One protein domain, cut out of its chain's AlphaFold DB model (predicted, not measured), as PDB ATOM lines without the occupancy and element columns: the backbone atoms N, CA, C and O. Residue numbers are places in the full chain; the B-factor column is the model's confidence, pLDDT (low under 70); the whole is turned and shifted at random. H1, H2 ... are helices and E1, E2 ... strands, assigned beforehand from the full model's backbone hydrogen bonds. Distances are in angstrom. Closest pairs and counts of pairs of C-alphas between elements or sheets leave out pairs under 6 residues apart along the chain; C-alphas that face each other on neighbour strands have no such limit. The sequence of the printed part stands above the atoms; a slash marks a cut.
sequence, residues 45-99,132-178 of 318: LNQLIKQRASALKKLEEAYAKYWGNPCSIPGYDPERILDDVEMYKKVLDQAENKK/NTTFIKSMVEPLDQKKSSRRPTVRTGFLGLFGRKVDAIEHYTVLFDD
ATOM      1  N   LEU A  45     158.416 156.974 152.766       91.25
ATOM      2  CA  LEU A  45     158.034 157.222 154.157       91.25
ATOM      3  C   LEU A  45     157.244 156.040 154.736       91.25
ATOM      4  O   LEU A  45     157.548 155.567 155.828       91.25
ATOM      5  N   ASN A  46     156.278 155.510 153.984       91.25
ATOM      6  CA  ASN A  46     155.506 154.340 154.399       91.25
ATOM      7  C   ASN A  46     156.384 153.096 154.586       91.25
ATOM      8  O   ASN A  46     156.157 152.324 155.519       91.25
ATOM      9  N   GLN A  47     157.388 152.890 153.729       92.00
ATOM     10  CA  GLN A  47     158.349 151.798 153.898       92.00
ATOM     11  C   GLN A  47     159.148 151.947 155.196       92.00
ATOM     12  O   GLN A  47     159.220 150.988 155.962       92.00
ATOM     13  N   LEU A  48     159.679 153.141 155.484       94.38
ATOM     14  CA  LEU A  48     160.410 153.391 156.728       94.38
ATOM     15  C   LEU A  48     159.529 153.207 157.962       94.38
ATOM     16  O   LEU A  48     159.947 152.554 158.912       94.38
ATOM     17  N   ILE A  49     158.285 153.693 157.937       94.62
ATOM     18  CA  ILE A  49     157.340 153.506 159.047       94.62
ATOM     19  C   ILE A  49     157.083 152.014 159.296       94.62
ATOM     20  O   ILE A  49     157.092 151.574 160.447       94.62
ATOM     21  N   LYS A  50     156.901 151.213 158.237       95.25
ATOM     22  CA  LYS A  50     156.734 149.754 158.355       95.25
ATOM     23  C   LYS A  50     157.983 149.079 158.919       95.25
ATOM     24  O   LYS A  50     157.866 148.219 159.791       95.25
ATOM     25  N   GLN A  51     159.169 149.466 158.448       95.62
ATOM     26  CA  GLN A  51     160.439 148.941 158.955       95.62
ATOM     27  C   GLN A  51     160.634 149.299 160.432       95.62
ATOM     28  O   GLN A  51     160.932 148.417 161.234       95.62
ATOM     29  N   ARG A  52     160.373 150.555 160.806       97.06
ATOM     30  CA  ARG A  52     160.431 151.060 162.183       97.06
ATOM     31  C   ARG A  52     159.477 150.298 163.099       97.06
ATOM     32  O   ARG A  52     159.879 149.864 164.171       97.06
ATOM     33  N   ALA A  53     158.235 150.077 162.667       96.62
ATOM     34  CA  ALA A  53     157.259 149.297 163.429       96.62
ATOM     35  C   ALA A  53     157.693 147.830 163.594       96.62
ATOM     36  O   ALA A  53     157.550 147.256 164.671       96.62
ATOM     37  N   SER A  54     158.269 147.222 162.550       95.75
ATOM     38  CA  SER A  54     158.817 145.864 162.636       95.75
ATOM     39  C   SER A  54     160.007 145.779 163.595       95.75
ATOM     40  O   SER A  54     160.101 144.819 164.358       95.75
ATOM     41  N   ALA A  55     160.895 146.776 163.580       95.56
ATOM     42  CA  ALA A  55     162.023 146.883 164.497       95.56
ATOM     43  C   ALA A  55     161.563 147.013 165.951       95.56
ATOM     44  O   ALA A  55     162.020 146.255 166.803       95.56
ATOM     45  N   LEU A  56     160.605 147.910 166.204       96.75
ATOM     46  CA  LEU A  56     160.009 148.110 167.522       96.75
ATOM     47  C   LEU A  56     159.382 146.817 168.046       96.75
ATOM     48  O   LEU A  56     159.688 146.400 169.154       96.75
ATOM     49  N   LYS A  57     158.601 146.119 167.214       95.75
ATOM     50  CA  LYS A  57     157.997 144.835 167.590       95.75
ATOM     51  C   LYS A  57     159.048 143.793 167.998       95.75
ATOM     52  O   LYS A  57     158.856 143.066 168.967       95.75
ATOM     53  N   LYS A  58     160.172 143.714 167.277       94.19
ATOM     54  CA  LYS A  58     161.279 142.796 167.610       94.19
ATOM     55  C   LYS A  58     162.015 143.205 168.887       94.19
ATOM     56  O   LYS A  58     162.453 142.341 169.644       94.19
ATOM     57  N   LEU A  59     162.154 144.508 169.125       95.12
ATOM     58  CA  LEU A  59     162.698 145.052 170.365       95.12
ATOM     59  C   LEU A  59     161.792 144.692 171.550       95.12
ATOM     60  O   LEU A  59     162.281 144.176 172.552       95.12
ATOM     61  N   GLU A  60     160.482 144.897 171.416       94.00
ATOM     62  CA  GLU A  60     159.477 144.533 172.421       94.00
ATOM     63  C   GLU A  60     159.511 143.035 172.726       94.00
ATOM     64  O   GLU A  60     159.535 142.648 173.891       94.00
ATOM     65  N   GLU A  61     159.604 142.185 171.700       91.19
ATOM     66  CA  GLU A  61     159.741 140.735 171.858       91.19
ATOM     67  C   GLU A  61     161.025 140.356 172.618       91.19
ATOM     68  O   GLU A  61     161.005 139.502 173.509       91.19
ATOM     69  N   ALA A  62     162.148 141.020 172.325       91.62
ATOM     70  CA  ALA A  62     163.405 140.803 173.035       91.62
ATOM     71  C   ALA A  62     163.311 141.224 174.512       91.62
ATOM     72  O   ALA A  62     163.772 140.487 175.389       91.62
ATOM     73  N   TYR A  63     162.679 142.363 174.807       90.00
ATOM     74  CA  TYR A  63     162.425 142.796 176.182       90.00
ATOM     75  C   TYR A  63     161.458 141.859 176.909       90.00
ATOM     76  O   TYR A  63     161.751 141.453 178.032       90.00
ATOM     77  N   ALA A  64     160.365 141.449 176.266       87.38
ATOM     78  CA  ALA A  64     159.410 140.492 176.818       87.38
ATOM     79  C   ALA A  64     160.092 139.160 177.162       87.38
ATOM     80  O   ALA A  64     159.860 138.598 178.227       87.38
ATOM     81  N   LYS A  65     161.014 138.687 176.314       86.06
ATOM     82  CA  LYS A  65     161.814 137.484 176.579       86.06
ATOM     83  C   LYS A  65     162.823 137.664 177.717       86.06
ATOM     84  O   LYS A  65     163.108 136.709 178.436       86.06
ATOM     85  N   TYR A  66     163.396 138.858 177.861       87.12
ATOM     86  CA  TYR A  66     164.388 139.150 178.897       87.12
ATOM     87  C   TYR A  66     163.762 139.287 180.291       87.12
ATOM     88  O   TYR A  66     164.246 138.682 181.250       87.12
ATOM     89  N   TRP A  67     162.679 140.059 180.393       83.44
ATOM     90  CA  TRP A  67     161.955 140.272 181.647       83.44
ATOM     91  C   TRP A  67     161.006 139.120 181.982       83.44
ATOM     92  O   TRP A  67     160.701 138.907 183.153       83.44
ATOM     93  N   GLY A  68     160.587 138.349 180.977       77.62
ATOM     94  CA  GLY A  68     159.581 137.311 181.137       77.62
ATOM     95  C   GLY A  68     158.213 137.898 181.480       77.62
ATOM     96  O   GLY A  68     157.999 139.111 181.469       77.62
ATOM     97  N   ASN A  69     157.266 137.018 181.788       73.31
ATOM     98  CA  ASN A  69     155.953 137.439 182.249       73.31
ATOM     99  C   ASN A  69     155.984 137.687 183.769       73.31
ATOM    100  O   ASN A  69     156.271 136.747 184.513       73.31
ATOM    101  N   PRO A  70     155.688 138.906 184.254       68.00
ATOM    102  CA  PRO A  70     155.657 139.195 185.687       68.00
ATOM    103  C   PRO A  70     154.411 138.640 186.403       68.00
ATOM    104  O   PRO A  70     154.371 138.625 187.632       68.00
ATOM    105  N   CYS A  71     153.383 138.185 185.680       65.38
ATOM    106  CA  CYS A  71     152.141 137.691 186.275       65.38
ATOM    107  C   CYS A  71     152.266 136.225 186.723       65.38
ATOM    108  O   CYS A  71     152.179 135.312 185.907       65.38
ATOM    109  N   SER A  72     152.383 135.992 188.035       62.22
ATOM    110  CA  SER A  72     152.370 134.651 188.650       62.22
ATOM    111  C   SER A  72     151.030 134.339 189.338       62.22
ATOM    112  O   SER A  72     150.991 133.897 190.488       62.22
ATOM    113  N   ILE A  73     149.908 134.602 188.661       71.56
ATOM    114  CA  ILE A  73     148.577 134.261 189.185       71.56
ATOM    115  C   ILE A  73     148.250 132.774 188.928       71.56
ATOM    116  O   ILE A  73     148.366 132.309 187.794       71.56
ATOM    117  N   PRO A  74     147.819 132.000 189.944       67.56
ATOM    118  CA  PRO A  74     147.455 130.598 189.758       67.56
ATOM    119  C   PRO A  74     146.220 130.480 188.849       67.56
ATOM    120  O   PRO A  74     145.171 131.052 189.140       67.56
ATOM    121  N   GLY A  75     146.348 129.739 187.743       70.06
ATOM    122  CA  GLY A  75     145.306 129.586 186.714       70.06
ATOM    123  C   GLY A  75     145.435 130.533 185.515       70.06
ATOM    124  O   GLY A  75     144.613 130.465 184.604       70.06
ATOM    125  N   TYR A  76     146.453 131.393 185.497       68.44
ATOM    126  CA  TYR A  76     146.826 132.177 184.328       68.44
ATOM    127  C   TYR A  76     147.860 131.415 183.512       68.44
ATOM    128  O   TYR A  76     148.970 131.159 183.978       68.44
ATOM    129  N   ASP A  77     147.468 131.060 182.299       70.94
ATOM    130  CA  ASP A  77     148.340 130.432 181.324       70.94
ATOM    131  C   ASP A  77     148.398 131.347 180.090       70.94
ATOM    132  O   ASP A  77     147.378 131.510 179.409       70.94
ATOM    133  N   PRO A  78     149.526 132.037 179.840       69.62
ATOM    134  CA  PRO A  78     149.625 133.004 178.755       69.62
ATOM    135  C   PRO A  78     149.480 132.354 177.376       69.62
ATOM    136  O   PRO A  78     148.923 132.991 176.485       69.62
ATOM    137  N   GLU A  79     149.920 131.102 177.201       72.31
ATOM    138  CA  GLU A  79     149.785 130.394 175.920       72.31
ATOM    139  C   GLU A  79     148.316 130.147 175.591       72.31
ATOM    140  O   GLU A  79     147.867 130.449 174.490       72.31
ATOM    141  N   ARG A  80     147.522 129.764 176.593       74.00
ATOM    142  CA  ARG A  80     146.077 129.591 176.432       74.00
ATOM    143  C   ARG A  80     145.363 130.877 176.002       74.00
ATOM    144  O   ARG A  80     144.454 130.825 175.184       74.00
ATOM    145  N   ILE A  81     145.765 132.034 176.537       75.31
ATOM    146  CA  ILE A  81     145.182 133.332 176.153       75.31
ATOM    147  C   ILE A  81     145.555 133.685 174.708       75.31
ATOM    148  O   ILE A  81     144.724 134.217 173.973       75.31
ATOM    149  N   LEU A  82     146.794 133.405 174.298       73.56
ATOM    150  CA  LEU A  82     147.242 133.626 172.924       73.56
ATOM    151  C   LEU A  82     146.498 132.714 171.945       73.56
ATOM    152  O   LEU A  82     146.014 133.211 170.932       73.56
ATOM    153  N   ASP A  83     146.330 131.437 172.282       74.75
ATOM    154  CA  ASP A  83     145.559 130.472 171.492       74.75
ATOM    155  C   ASP A  83     144.095 130.905 171.343       74.75
ATOM    156  O   ASP A  83     143.540 130.858 170.241       74.75
ATOM    157  N   ASP A  84     143.479 131.387 172.428       74.50
ATOM    158  CA  ASP A  84     142.126 131.940 172.402       74.50
ATOM    159  C   ASP A  84     142.064 133.157 171.456       74.50
ATOM    160  O   ASP A  84     141.195 133.226 170.585       74.50
ATOM    161  N   VAL A  85     143.009 134.102 171.556       76.44
ATOM    162  CA  VAL A  85     143.088 135.284 170.672       76.44
ATOM    163  C   VAL A  85     143.300 134.887 169.208       76.44
ATOM    164  O   VAL A  85     142.649 135.447 168.322       76.44
ATOM    165  N   GLU A  86     144.174 133.921 168.929       74.75
ATOM    166  CA  GLU A  86     144.399 133.401 167.578       74.75
ATOM    167  C   GLU A  86     143.157 132.715 167.015       74.75
ATOM    168  O   GLU A  86     142.833 132.897 165.838       74.75
ATOM    169  N   MET A  87     142.443 131.950 167.842       81.50
ATOM    170  CA  MET A  87     141.164 131.357 167.472       81.50
ATOM    171  C   MET A  87     140.151 132.451 167.122       81.50
ATOM    172  O   MET A  87     139.553 132.396 166.047       81.50
ATOM    173  N   TYR A  88     139.989 133.469 167.972       72.62
ATOM    174  CA  TYR A  88     139.086 134.594 167.708       72.62
ATOM    175  C   TYR A  88     139.435 135.316 166.408       72.62
ATOM    176  O   TYR A  88     138.545 135.609 165.611       72.62
ATOM    177  N   LYS A  89     140.724 135.561 166.162       74.50
ATOM    178  CA  LYS A  89     141.192 136.184 164.926       74.50
ATOM    179  C   LYS A  89     140.858 135.332 163.700       74.50
ATOM    180  O   LYS A  89     140.270 135.846 162.761       74.50
ATOM    181  N   LYS A  90     141.144 134.025 163.736       76.69
ATOM    182  CA  LYS A  90     140.793 133.093 162.648       76.69
ATOM    183  C   LYS A  90     139.294 133.097 162.355       76.69
ATOM    184  O   LYS A  90     138.903 133.051 161.195       76.69
ATOM    185  N   VAL A  91     138.458 133.168 163.391       79.75
ATOM    186  CA  VAL A  91     136.998 133.245 163.237       79.75
ATOM    187  C   VAL A  91     136.568 134.570 162.601       79.75
ATOM    188  O   VAL A  91     135.687 134.564 161.745       79.75
ATOM    189  N   LEU A  92     137.178 135.694 162.986       73.44
ATOM    190  CA  LEU A  92     136.903 137.000 162.377       73.44
ATOM    191  C   LEU A  92     137.314 137.035 160.904       73.44
ATOM    192  O   LEU A  92     136.497 137.418 160.073       73.44
ATOM    193  N   ASP A  93     138.514 136.550 160.582       75.56
ATOM    194  CA  ASP A  93     139.023 136.474 159.208       75.56
ATOM    195  C   ASP A  93     138.112 135.583 158.336       75.56
ATOM    196  O   ASP A  93     137.795 135.905 157.193       75.56
ATOM    197  N   GLN A  94     137.619 134.468 158.890       78.44
ATOM    198  CA  GLN A  94     136.633 133.609 158.223       78.44
ATOM    199  C   GLN A  94     135.279 134.301 158.034       78.44
ATOM    200  O   GLN A  94     134.623 134.089 157.017       78.44
ATOM    201  N   ALA A  95     134.834 135.101 159.004       75.62
ATOM    202  CA  ALA A  95     133.577 135.838 158.915       75.62
ATOM    203  C   ALA A  95     133.650 136.997 157.911       75.62
ATOM    204  O   ALA A  95     132.643 137.301 157.276       75.62
ATOM    205  N   GLU A  96     134.815 137.626 157.766       70.56
ATOM    206  CA  GLU A  96     135.088 138.649 156.753       70.56
ATOM    207  C   GLU A  96     135.105 138.023 155.354       70.56
ATOM    208  O   GLU A  96     134.273 138.387 154.526       70.56
ATOM    209  N   ASN A  97     135.883 136.951 155.153       70.94
ATOM    210  CA  ASN A  97     135.888 136.199 153.889       70.94
ATOM    211  C   ASN A  97     134.489 135.689 153.499       70.94
ATOM    212  O   ASN A  97     134.113 135.709 152.332       70.94
ATOM    213  N   LYS A  98     133.681 135.255 154.475       66.38
ATOM    214  CA  LYS A  98     132.314 134.779 154.221       66.38
ATOM    215  C   LYS A  98     131.339 135.905 153.865       66.38
ATOM    216  O   LYS A  98     130.363 135.653 153.164       66.38
ATOM    217  N   LYS A  99     131.565 137.131 154.350       55.12
ATOM    218  CA  LYS A  99     130.744 138.290 153.972       55.12
ATOM    219  C   LYS A  99     130.977 138.675 152.517       55.12
ATOM    220  O   LYS A  99     129.994 138.938 151.828       55.12
ATOM    221  N   ASN A 132     140.156 138.041 196.519       54.31
ATOM    222  CA  ASN A 132     140.022 138.968 197.653       54.31
ATOM    223  C   ASN A 132     141.190 138.931 198.647       54.31
ATOM    224  O   ASN A 132     141.195 139.714 199.589       54.31
ATOM    225  N   THR A 133     142.182 138.059 198.466       53.00
ATOM    226  CA  THR A 133     143.320 137.970 199.403       53.00
ATOM    227  C   THR A 133     144.665 137.784 198.707       53.00
ATOM    228  O   THR A 133     145.644 138.396 199.120       53.00
ATOM    229  N   THR A 134     144.731 137.023 197.613       51.56
ATOM    230  CA  THR A 134     145.992 136.788 196.880       51.56
ATOM    231  C   THR A 134     146.290 137.878 195.845       51.56
ATOM    232  O   THR A 134     147.442 138.252 195.660       51.56
ATOM    233  N   PHE A 135     145.249 138.434 195.217       51.59
ATOM    234  CA  PHE A 135     145.355 139.482 194.192       51.59
ATOM    235  C   PHE A 135     145.836 140.829 194.759       51.59
ATOM    236  O   PHE A 135     146.716 141.465 194.194       51.59
ATOM    237  N   ILE A 136     145.304 141.243 195.915       47.22
ATOM    238  CA  ILE A 136     145.746 142.472 196.595       47.22
ATOM    239  C   ILE A 136     147.174 142.308 197.135       47.22
ATOM    240  O   ILE A 136     147.968 143.240 197.061       47.22
ATOM    241  N   LYS A 137     147.545 141.108 197.606       46.56
ATOM    242  CA  LYS A 137     148.909 140.815 198.068       46.56
ATOM    243  C   LYS A 137     149.940 140.913 196.929       46.56
ATOM    244  O   LYS A 137     150.993 141.505 197.135       46.56
ATOM    245  N   SER A 138     149.604 140.450 195.718       52.22
ATOM    246  CA  SER A 138     150.490 140.558 194.545       52.22
ATOM    247  C   SER A 138     150.597 141.968 193.948       52.22
ATOM    248  O   SER A 138     151.447 142.190 193.094       52.22
ATOM    249  N   MET A 139     149.732 142.911 194.343       52.69
ATOM    250  CA  MET A 139     149.839 144.329 193.960       52.69
ATOM    251  C   MET A 139     150.711 145.146 194.926       52.69
ATOM    252  O   MET A 139     151.136 146.243 194.574       52.69
ATOM    253  N   VAL A 140     150.944 144.633 196.140       52.69
ATOM    254  CA  VAL A 140     151.644 145.333 197.232       52.69
ATOM    255  C   VAL A 140     153.070 144.803 197.440       52.69
ATOM    256  O   VAL A 140     153.924 145.536 197.934       52.69
ATOM    257  N   GLU A 141     153.370 143.568 197.026       52.28
ATOM    258  CA  GLU A 141     154.750 143.066 196.986       52.28
ATOM    259  C   GLU A 141     155.524 143.727 195.826       52.28
ATOM    260  O   GLU A 141     155.051 143.695 194.685       52.28
ATOM    261  N   PRO A 142     156.706 144.335 196.075       51.28
ATOM    262  CA  PRO A 142     157.562 144.794 194.990       51.28
ATOM    263  C   PRO A 142     157.859 143.583 194.111       51.28
ATOM    264  O   PRO A 142     158.238 142.531 194.623       51.28
ATOM    265  N   LEU A 143     157.635 143.723 192.805       53.66
ATOM    266  CA  LEU A 143     157.911 142.681 191.825       53.66
ATOM    267  C   LEU A 143     159.388 142.280 191.945       53.66
ATOM    268  O   LEU A 143     160.250 142.914 191.334       53.66
ATOM    269  N   ASP A 144     159.694 141.244 192.730       56.22
ATOM    270  CA  ASP A 144     161.022 140.642 192.789       56.22
ATOM    271  C   ASP A 144     161.187 139.830 191.502       56.22
ATOM    272  O   ASP A 144     160.968 138.619 191.418       56.22
ATOM    273  N   GLN A 145     161.398 140.575 190.417       58.59
ATOM    274  CA  GLN A 145     161.498 140.053 189.072       58.59
ATOM    275  C   GLN A 145     162.711 139.141 189.016       58.59
ATOM    276  O   GLN A 145     163.861 139.591 188.985       58.59
ATOM    277  N   LYS A 146     162.450 137.839 188.922       55.94
ATOM    278  CA  LYS A 146     163.460 136.852 188.567       55.94
ATOM    279  C   LYS A 146     163.875 137.092 187.115       55.94
ATOM    280  O   LYS A 146     163.347 136.472 186.196       55.94
ATOM    281  N   LYS A 147     164.807 138.026 186.910       56.88
ATOM    282  CA  LYS A 147     165.414 138.310 185.604       56.88
ATOM    283  C   LYS A 147     165.895 136.989 185.013       56.88
ATOM    284  O   LYS A 147     166.597 136.229 185.688       56.88
ATOM    285  N   SER A 148     165.539 136.713 183.758       60.47
ATOM    286  CA  SER A 148     166.203 135.639 183.026       60.47
ATOM    287  C   SER A 148     167.700 135.947 183.027       60.47
ATOM    288  O   SER A 148     168.118 137.042 182.649       60.47
ATOM    289  N   SER A 149     168.521 135.016 183.511       62.69
ATOM    290  CA  SER A 149     169.941 135.275 183.782       62.69
ATOM    291  C   SER A 149     170.762 135.586 182.526       62.69
ATOM    292  O   SER A 149     171.916 136.000 182.634       62.69
ATOM    293  N   ARG A 150     170.198 135.392 181.325       80.44
ATOM    294  CA  ARG A 150     170.885 135.602 180.047       80.44
ATOM    295  C   ARG A 150     170.064 136.481 179.114       80.44
ATOM    296  O   ARG A 150     168.921 136.166 178.788       80.44
ATOM    297  N   ARG A 151     170.695 137.557 178.640       86.25
ATOM    298  CA  ARG A 151     170.138 138.431 177.606       86.25
ATOM    299  C   ARG A 151     169.914 137.661 176.298       86.25
ATOM    300  O   ARG A 151     170.741 136.811 175.947       86.25
ATOM    301  N   PRO A 152     168.809 137.920 175.580       89.69
ATOM    302  CA  PRO A 152     168.541 137.267 174.309       89.69
ATOM    303  C   PRO A 152     169.589 137.671 173.267       89.69
ATOM    304  O   PRO A 152     169.966 138.833 173.164       89.69
ATOM    305  N   THR A 153     170.051 136.706 172.473       91.00
ATOM    306  CA  THR A 153     171.017 136.950 171.393       91.00
ATOM    307  C   THR A 153     170.399 136.619 170.043       91.00
ATOM    308  O   THR A 153     169.639 135.656 169.922       91.00
ATOM    309  N   VAL A 154     170.732 137.412 169.026       90.62
ATOM    310  CA  VAL A 154     170.319 137.218 167.626       90.62
ATOM    311  C   VAL A 154     171.547 137.086 166.734       90.62
ATOM    312  O   VAL A 154     172.635 137.547 167.084       90.62
ATOM    313  N   ARG A 155     171.390 136.430 165.582       88.25
ATOM    314  CA  ARG A 155     172.414 136.381 164.530       88.25
ATOM    315  C   ARG A 155     172.027 137.339 163.409       88.25
ATOM    316  O   ARG A 155     170.867 137.369 163.013       88.25
ATOM    317  N   THR A 156     172.992 138.100 162.906       82.94
ATOM    318  CA  THR A 156     172.758 139.191 161.943       82.94
ATOM    319  C   THR A 156     172.698 138.759 160.473       82.94
ATOM    320  O   THR A 156     172.322 139.562 159.627       82.94
ATOM    321  N   GLY A 157     173.080 137.525 160.131       79.06
ATOM    322  CA  GLY A 157     173.149 137.066 158.740       79.06
ATOM    323  C   GLY A 157     171.835 136.515 158.179       79.06
ATOM    324  O   GLY A 157     170.777 136.567 158.807       79.06
ATOM    325  N   PHE A 158     171.921 135.965 156.964       68.38
ATOM    326  CA  PHE A 158     170.773 135.508 156.178       68.38
ATOM    327  C   PHE A 158     169.878 134.535 156.965       68.38
ATOM    328  O   PHE A 158     170.353 133.529 157.504       68.38
ATOM    329  N   LEU A 159     168.588 134.882 157.061       69.06
ATOM    330  CA  LEU A 159     167.542 134.172 157.816       69.06
ATOM    331  C   LEU A 159     167.830 133.936 159.318       69.06
ATOM    332  O   LEU A 159     167.108 133.187 159.968       69.06
ATOM    333  N   GLY A 160     168.861 134.560 159.896       67.94
ATOM    334  CA  GLY A 160     169.266 134.319 161.285       67.94
ATOM    335  C   GLY A 160     170.058 133.022 161.505       67.94
ATOM    336  O   GLY A 160     170.316 132.657 162.654       67.94
ATOM    337  N   LEU A 161     170.485 132.328 160.441       74.94
ATOM    338  CA  LEU A 161     171.293 131.103 160.558       74.94
ATOM    339  C   LEU A 161     172.799 131.395 160.593       74.94
ATOM    340  O   LEU A 161     173.544 130.758 161.343       74.94
ATOM    341  N   PHE A 162     173.248 132.395 159.841       76.38
ATOM    342  CA  PHE A 162     174.663 132.740 159.698       76.38
ATOM    343  C   PHE A 162     174.992 134.074 160.381       76.38
ATOM    344  O   PHE A 162     174.109 134.891 160.623       76.38
ATOM    345  N   GLY A 163     176.263 134.293 160.719       83.00
ATOM    346  CA  GLY A 163     176.752 135.557 161.286       83.00
ATOM    347  C   GLY A 163     177.031 135.545 162.794       83.00
ATOM    348  O   GLY A 163     176.836 134.547 163.495       83.00
ATOM    349  N   ARG A 164     177.537 136.683 163.284       86.19
ATOM    350  CA  ARG A 164     177.937 136.893 164.682       86.19
ATOM    351  C   ARG A 164     176.702 136.950 165.586       86.19
ATOM    352  O   ARG A 164     175.696 137.555 165.225       86.19
ATOM    353  N   LYS A 165     176.794 136.334 166.769       88.69
ATOM    354  CA  LYS A 165     175.794 136.491 167.835       88.69
ATOM    355  C   LYS A 165     175.980 137.860 168.489       88.69
ATOM    356  O   LYS A 165     177.069 138.147 168.983       88.69
ATOM    357  N   VAL A 166     174.934 138.675 168.485       89.75
ATOM    358  CA  VAL A 166     174.900 140.018 169.084       89.75
ATOM    359  C   VAL A 166     173.741 140.079 170.082       89.75
ATOM    360  O   VAL A 166     172.785 139.305 169.953       89.75
ATOM    361  N   ASP A 167     173.834 140.941 171.101       93.19
ATOM    362  CA  ASP A 167     172.711 141.217 172.007       93.19
ATOM    363  C   ASP A 167     171.525 141.738 171.184       93.19
ATOM    364  O   ASP A 167     171.648 142.696 170.418       93.19
ATOM    365  N   ALA A 168     170.385 141.061 171.302       92.12
ATOM    366  CA  ALA A 168     169.191 141.386 170.538       92.12
ATOM    367  C   ALA A 168     168.640 142.761 170.913       92.12
ATOM    368  O   ALA A 168     168.189 143.495 170.037       92.12
ATOM    369  N   ILE A 169     168.696 143.108 172.203       93.50
ATOM    370  CA  ILE A 169     168.139 144.363 172.707       93.50
ATOM    371  C   ILE A 169     168.943 145.533 172.146       93.50
ATOM    372  O   ILE A 169     168.371 146.433 171.537       93.50
ATOM    373  N   GLU A 170     170.266 145.495 172.294       94.44
ATOM    374  CA  GLU A 170     171.153 146.552 171.801       94.44
ATOM    375  C   GLU A 170     171.058 146.695 170.277       94.44
ATOM    376  O   GLU A 170     170.847 147.795 169.772       94.44
ATOM    377  N   HIS A 171     171.100 145.576 169.544       93.81
ATOM    378  CA  HIS A 171     170.990 145.579 168.086       93.81
ATOM    379  C   HIS A 171     169.684 146.221 167.591       93.81
ATOM    380  O   HIS A 171     169.711 147.066 166.696       93.81
ATOM    381  N   TYR A 172     168.532 145.832 168.150       95.31
ATOM    382  CA  TYR A 172     167.252 146.403 167.727       95.31
ATOM    383  C   TYR A 172     167.030 147.829 168.232       95.31
ATOM    384  O   TYR A 172     166.301 148.564 167.575       95.31
ATOM    385  N   THR A 173     167.665 148.232 169.337       96.25
ATOM    386  CA  THR A 173     167.619 149.622 169.822       96.25
ATOM    387  C   THR A 173     168.301 150.547 168.822       96.25
ATOM    388  O   THR A 173     167.669 151.475 168.332       96.25
ATOM    389  N   VAL A 174     169.536 150.224 168.419       96.25
ATOM    390  CA  VAL A 174     170.270 151.002 167.406       96.25
ATOM    391  C   VAL A 174     169.500 151.039 166.084       96.25
ATOM    392  O   VAL A 174     169.299 152.103 165.509       96.25
ATOM    393  N   LEU A 175     168.997 149.885 165.633       95.31
ATOM    394  CA  LEU A 175     168.225 149.800 164.392       95.31
ATOM    395  C   LEU A 175     166.934 150.632 164.453       95.31
ATOM    396  O   LEU A 175     166.564 151.259 163.461       95.31
ATOM    397  N   PHE A 176     166.234 150.636 165.589       97.12
ATOM    398  CA  PHE A 176     165.036 151.451 165.780       97.12
ATOM    399  C   PHE A 176     165.370 152.944 165.757       97.12
ATOM    400  O   PHE A 176     164.709 153.680 165.028       97.12
ATOM    401  N   ASP A 177     166.405 153.367 166.483       97.38
ATOM    402  CA  ASP A 177     166.833 154.766 166.546       97.38
ATOM    403  C   ASP A 177     167.248 155.291 165.165       97.38
ATOM    404  O   ASP A 177     166.880 156.402 164.782       97.38
ATOM    405  N   ASP A 178     167.968 154.488 164.381       96.88
ATOM    406  CA  ASP A 178     168.365 154.855 163.020       96.88
ATOM    407  C   ASP A 178     167.146 155.019 162.100       96.88
ATOM    408  O   ASP A 178     167.042 156.001 161.361       96.88
TER     409      ASP A 178
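This is residues 45 to 99 and 132 to 178 of the 318 residues of the protein "PHM7_cyt domain-containing protein" of Rhizopus delemar (strain RA 99-880 / ATCC MYA-4621 / FGSC 9543 / NRRL 43880) (UniProt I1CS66). The long helix H1 and the shorter H4 lie side by side, with the small strand hairpin E1 E2 by the start of H4; H2, a second long helix, sticks out with residues 79 to 99, and short H3 lies far off. The 102 printed residues hold four named helices and two antiparallel strands, in the order H1, H2, H3, E1, E2, H4: mostly helix. The whole is only just loose, close to extended, with a radius of gyration of the C-alphas of 18.7 A and spans of 50 by 49 by 28 A.

H1, residues 45 to 67, and H4, residues 168 to 178, touch, closest at C-alphas Leu 59 and Tyr 172, 5.4 A; they run opposite ways at a shallow tilt of 25 degrees. H2, residues 78 to 99, and H3, residues 134 to 140, touch no helix. E1, residues 153 to 155, and E2, residues 165 to 167, form a hairpin; N 154 and O 166, 2.9 A apart, are within hydrogen-bond range. In H1, H2, H3 and H4 every O i to N i+4 pair is within range.

H1 runs 32.5 A from C-alpha 45 at (158.034, 157.222, 154.157), H2 31.6 A; H4 ends at C-alpha 178, (168.365, 154.855, 163.020).

Residues 100 to 131 are cut out, C-alphas 99 and 132 44.7 A apart. The link H3 to E1 is long. Residues 132 to 149 are among those with pLDDT under 70.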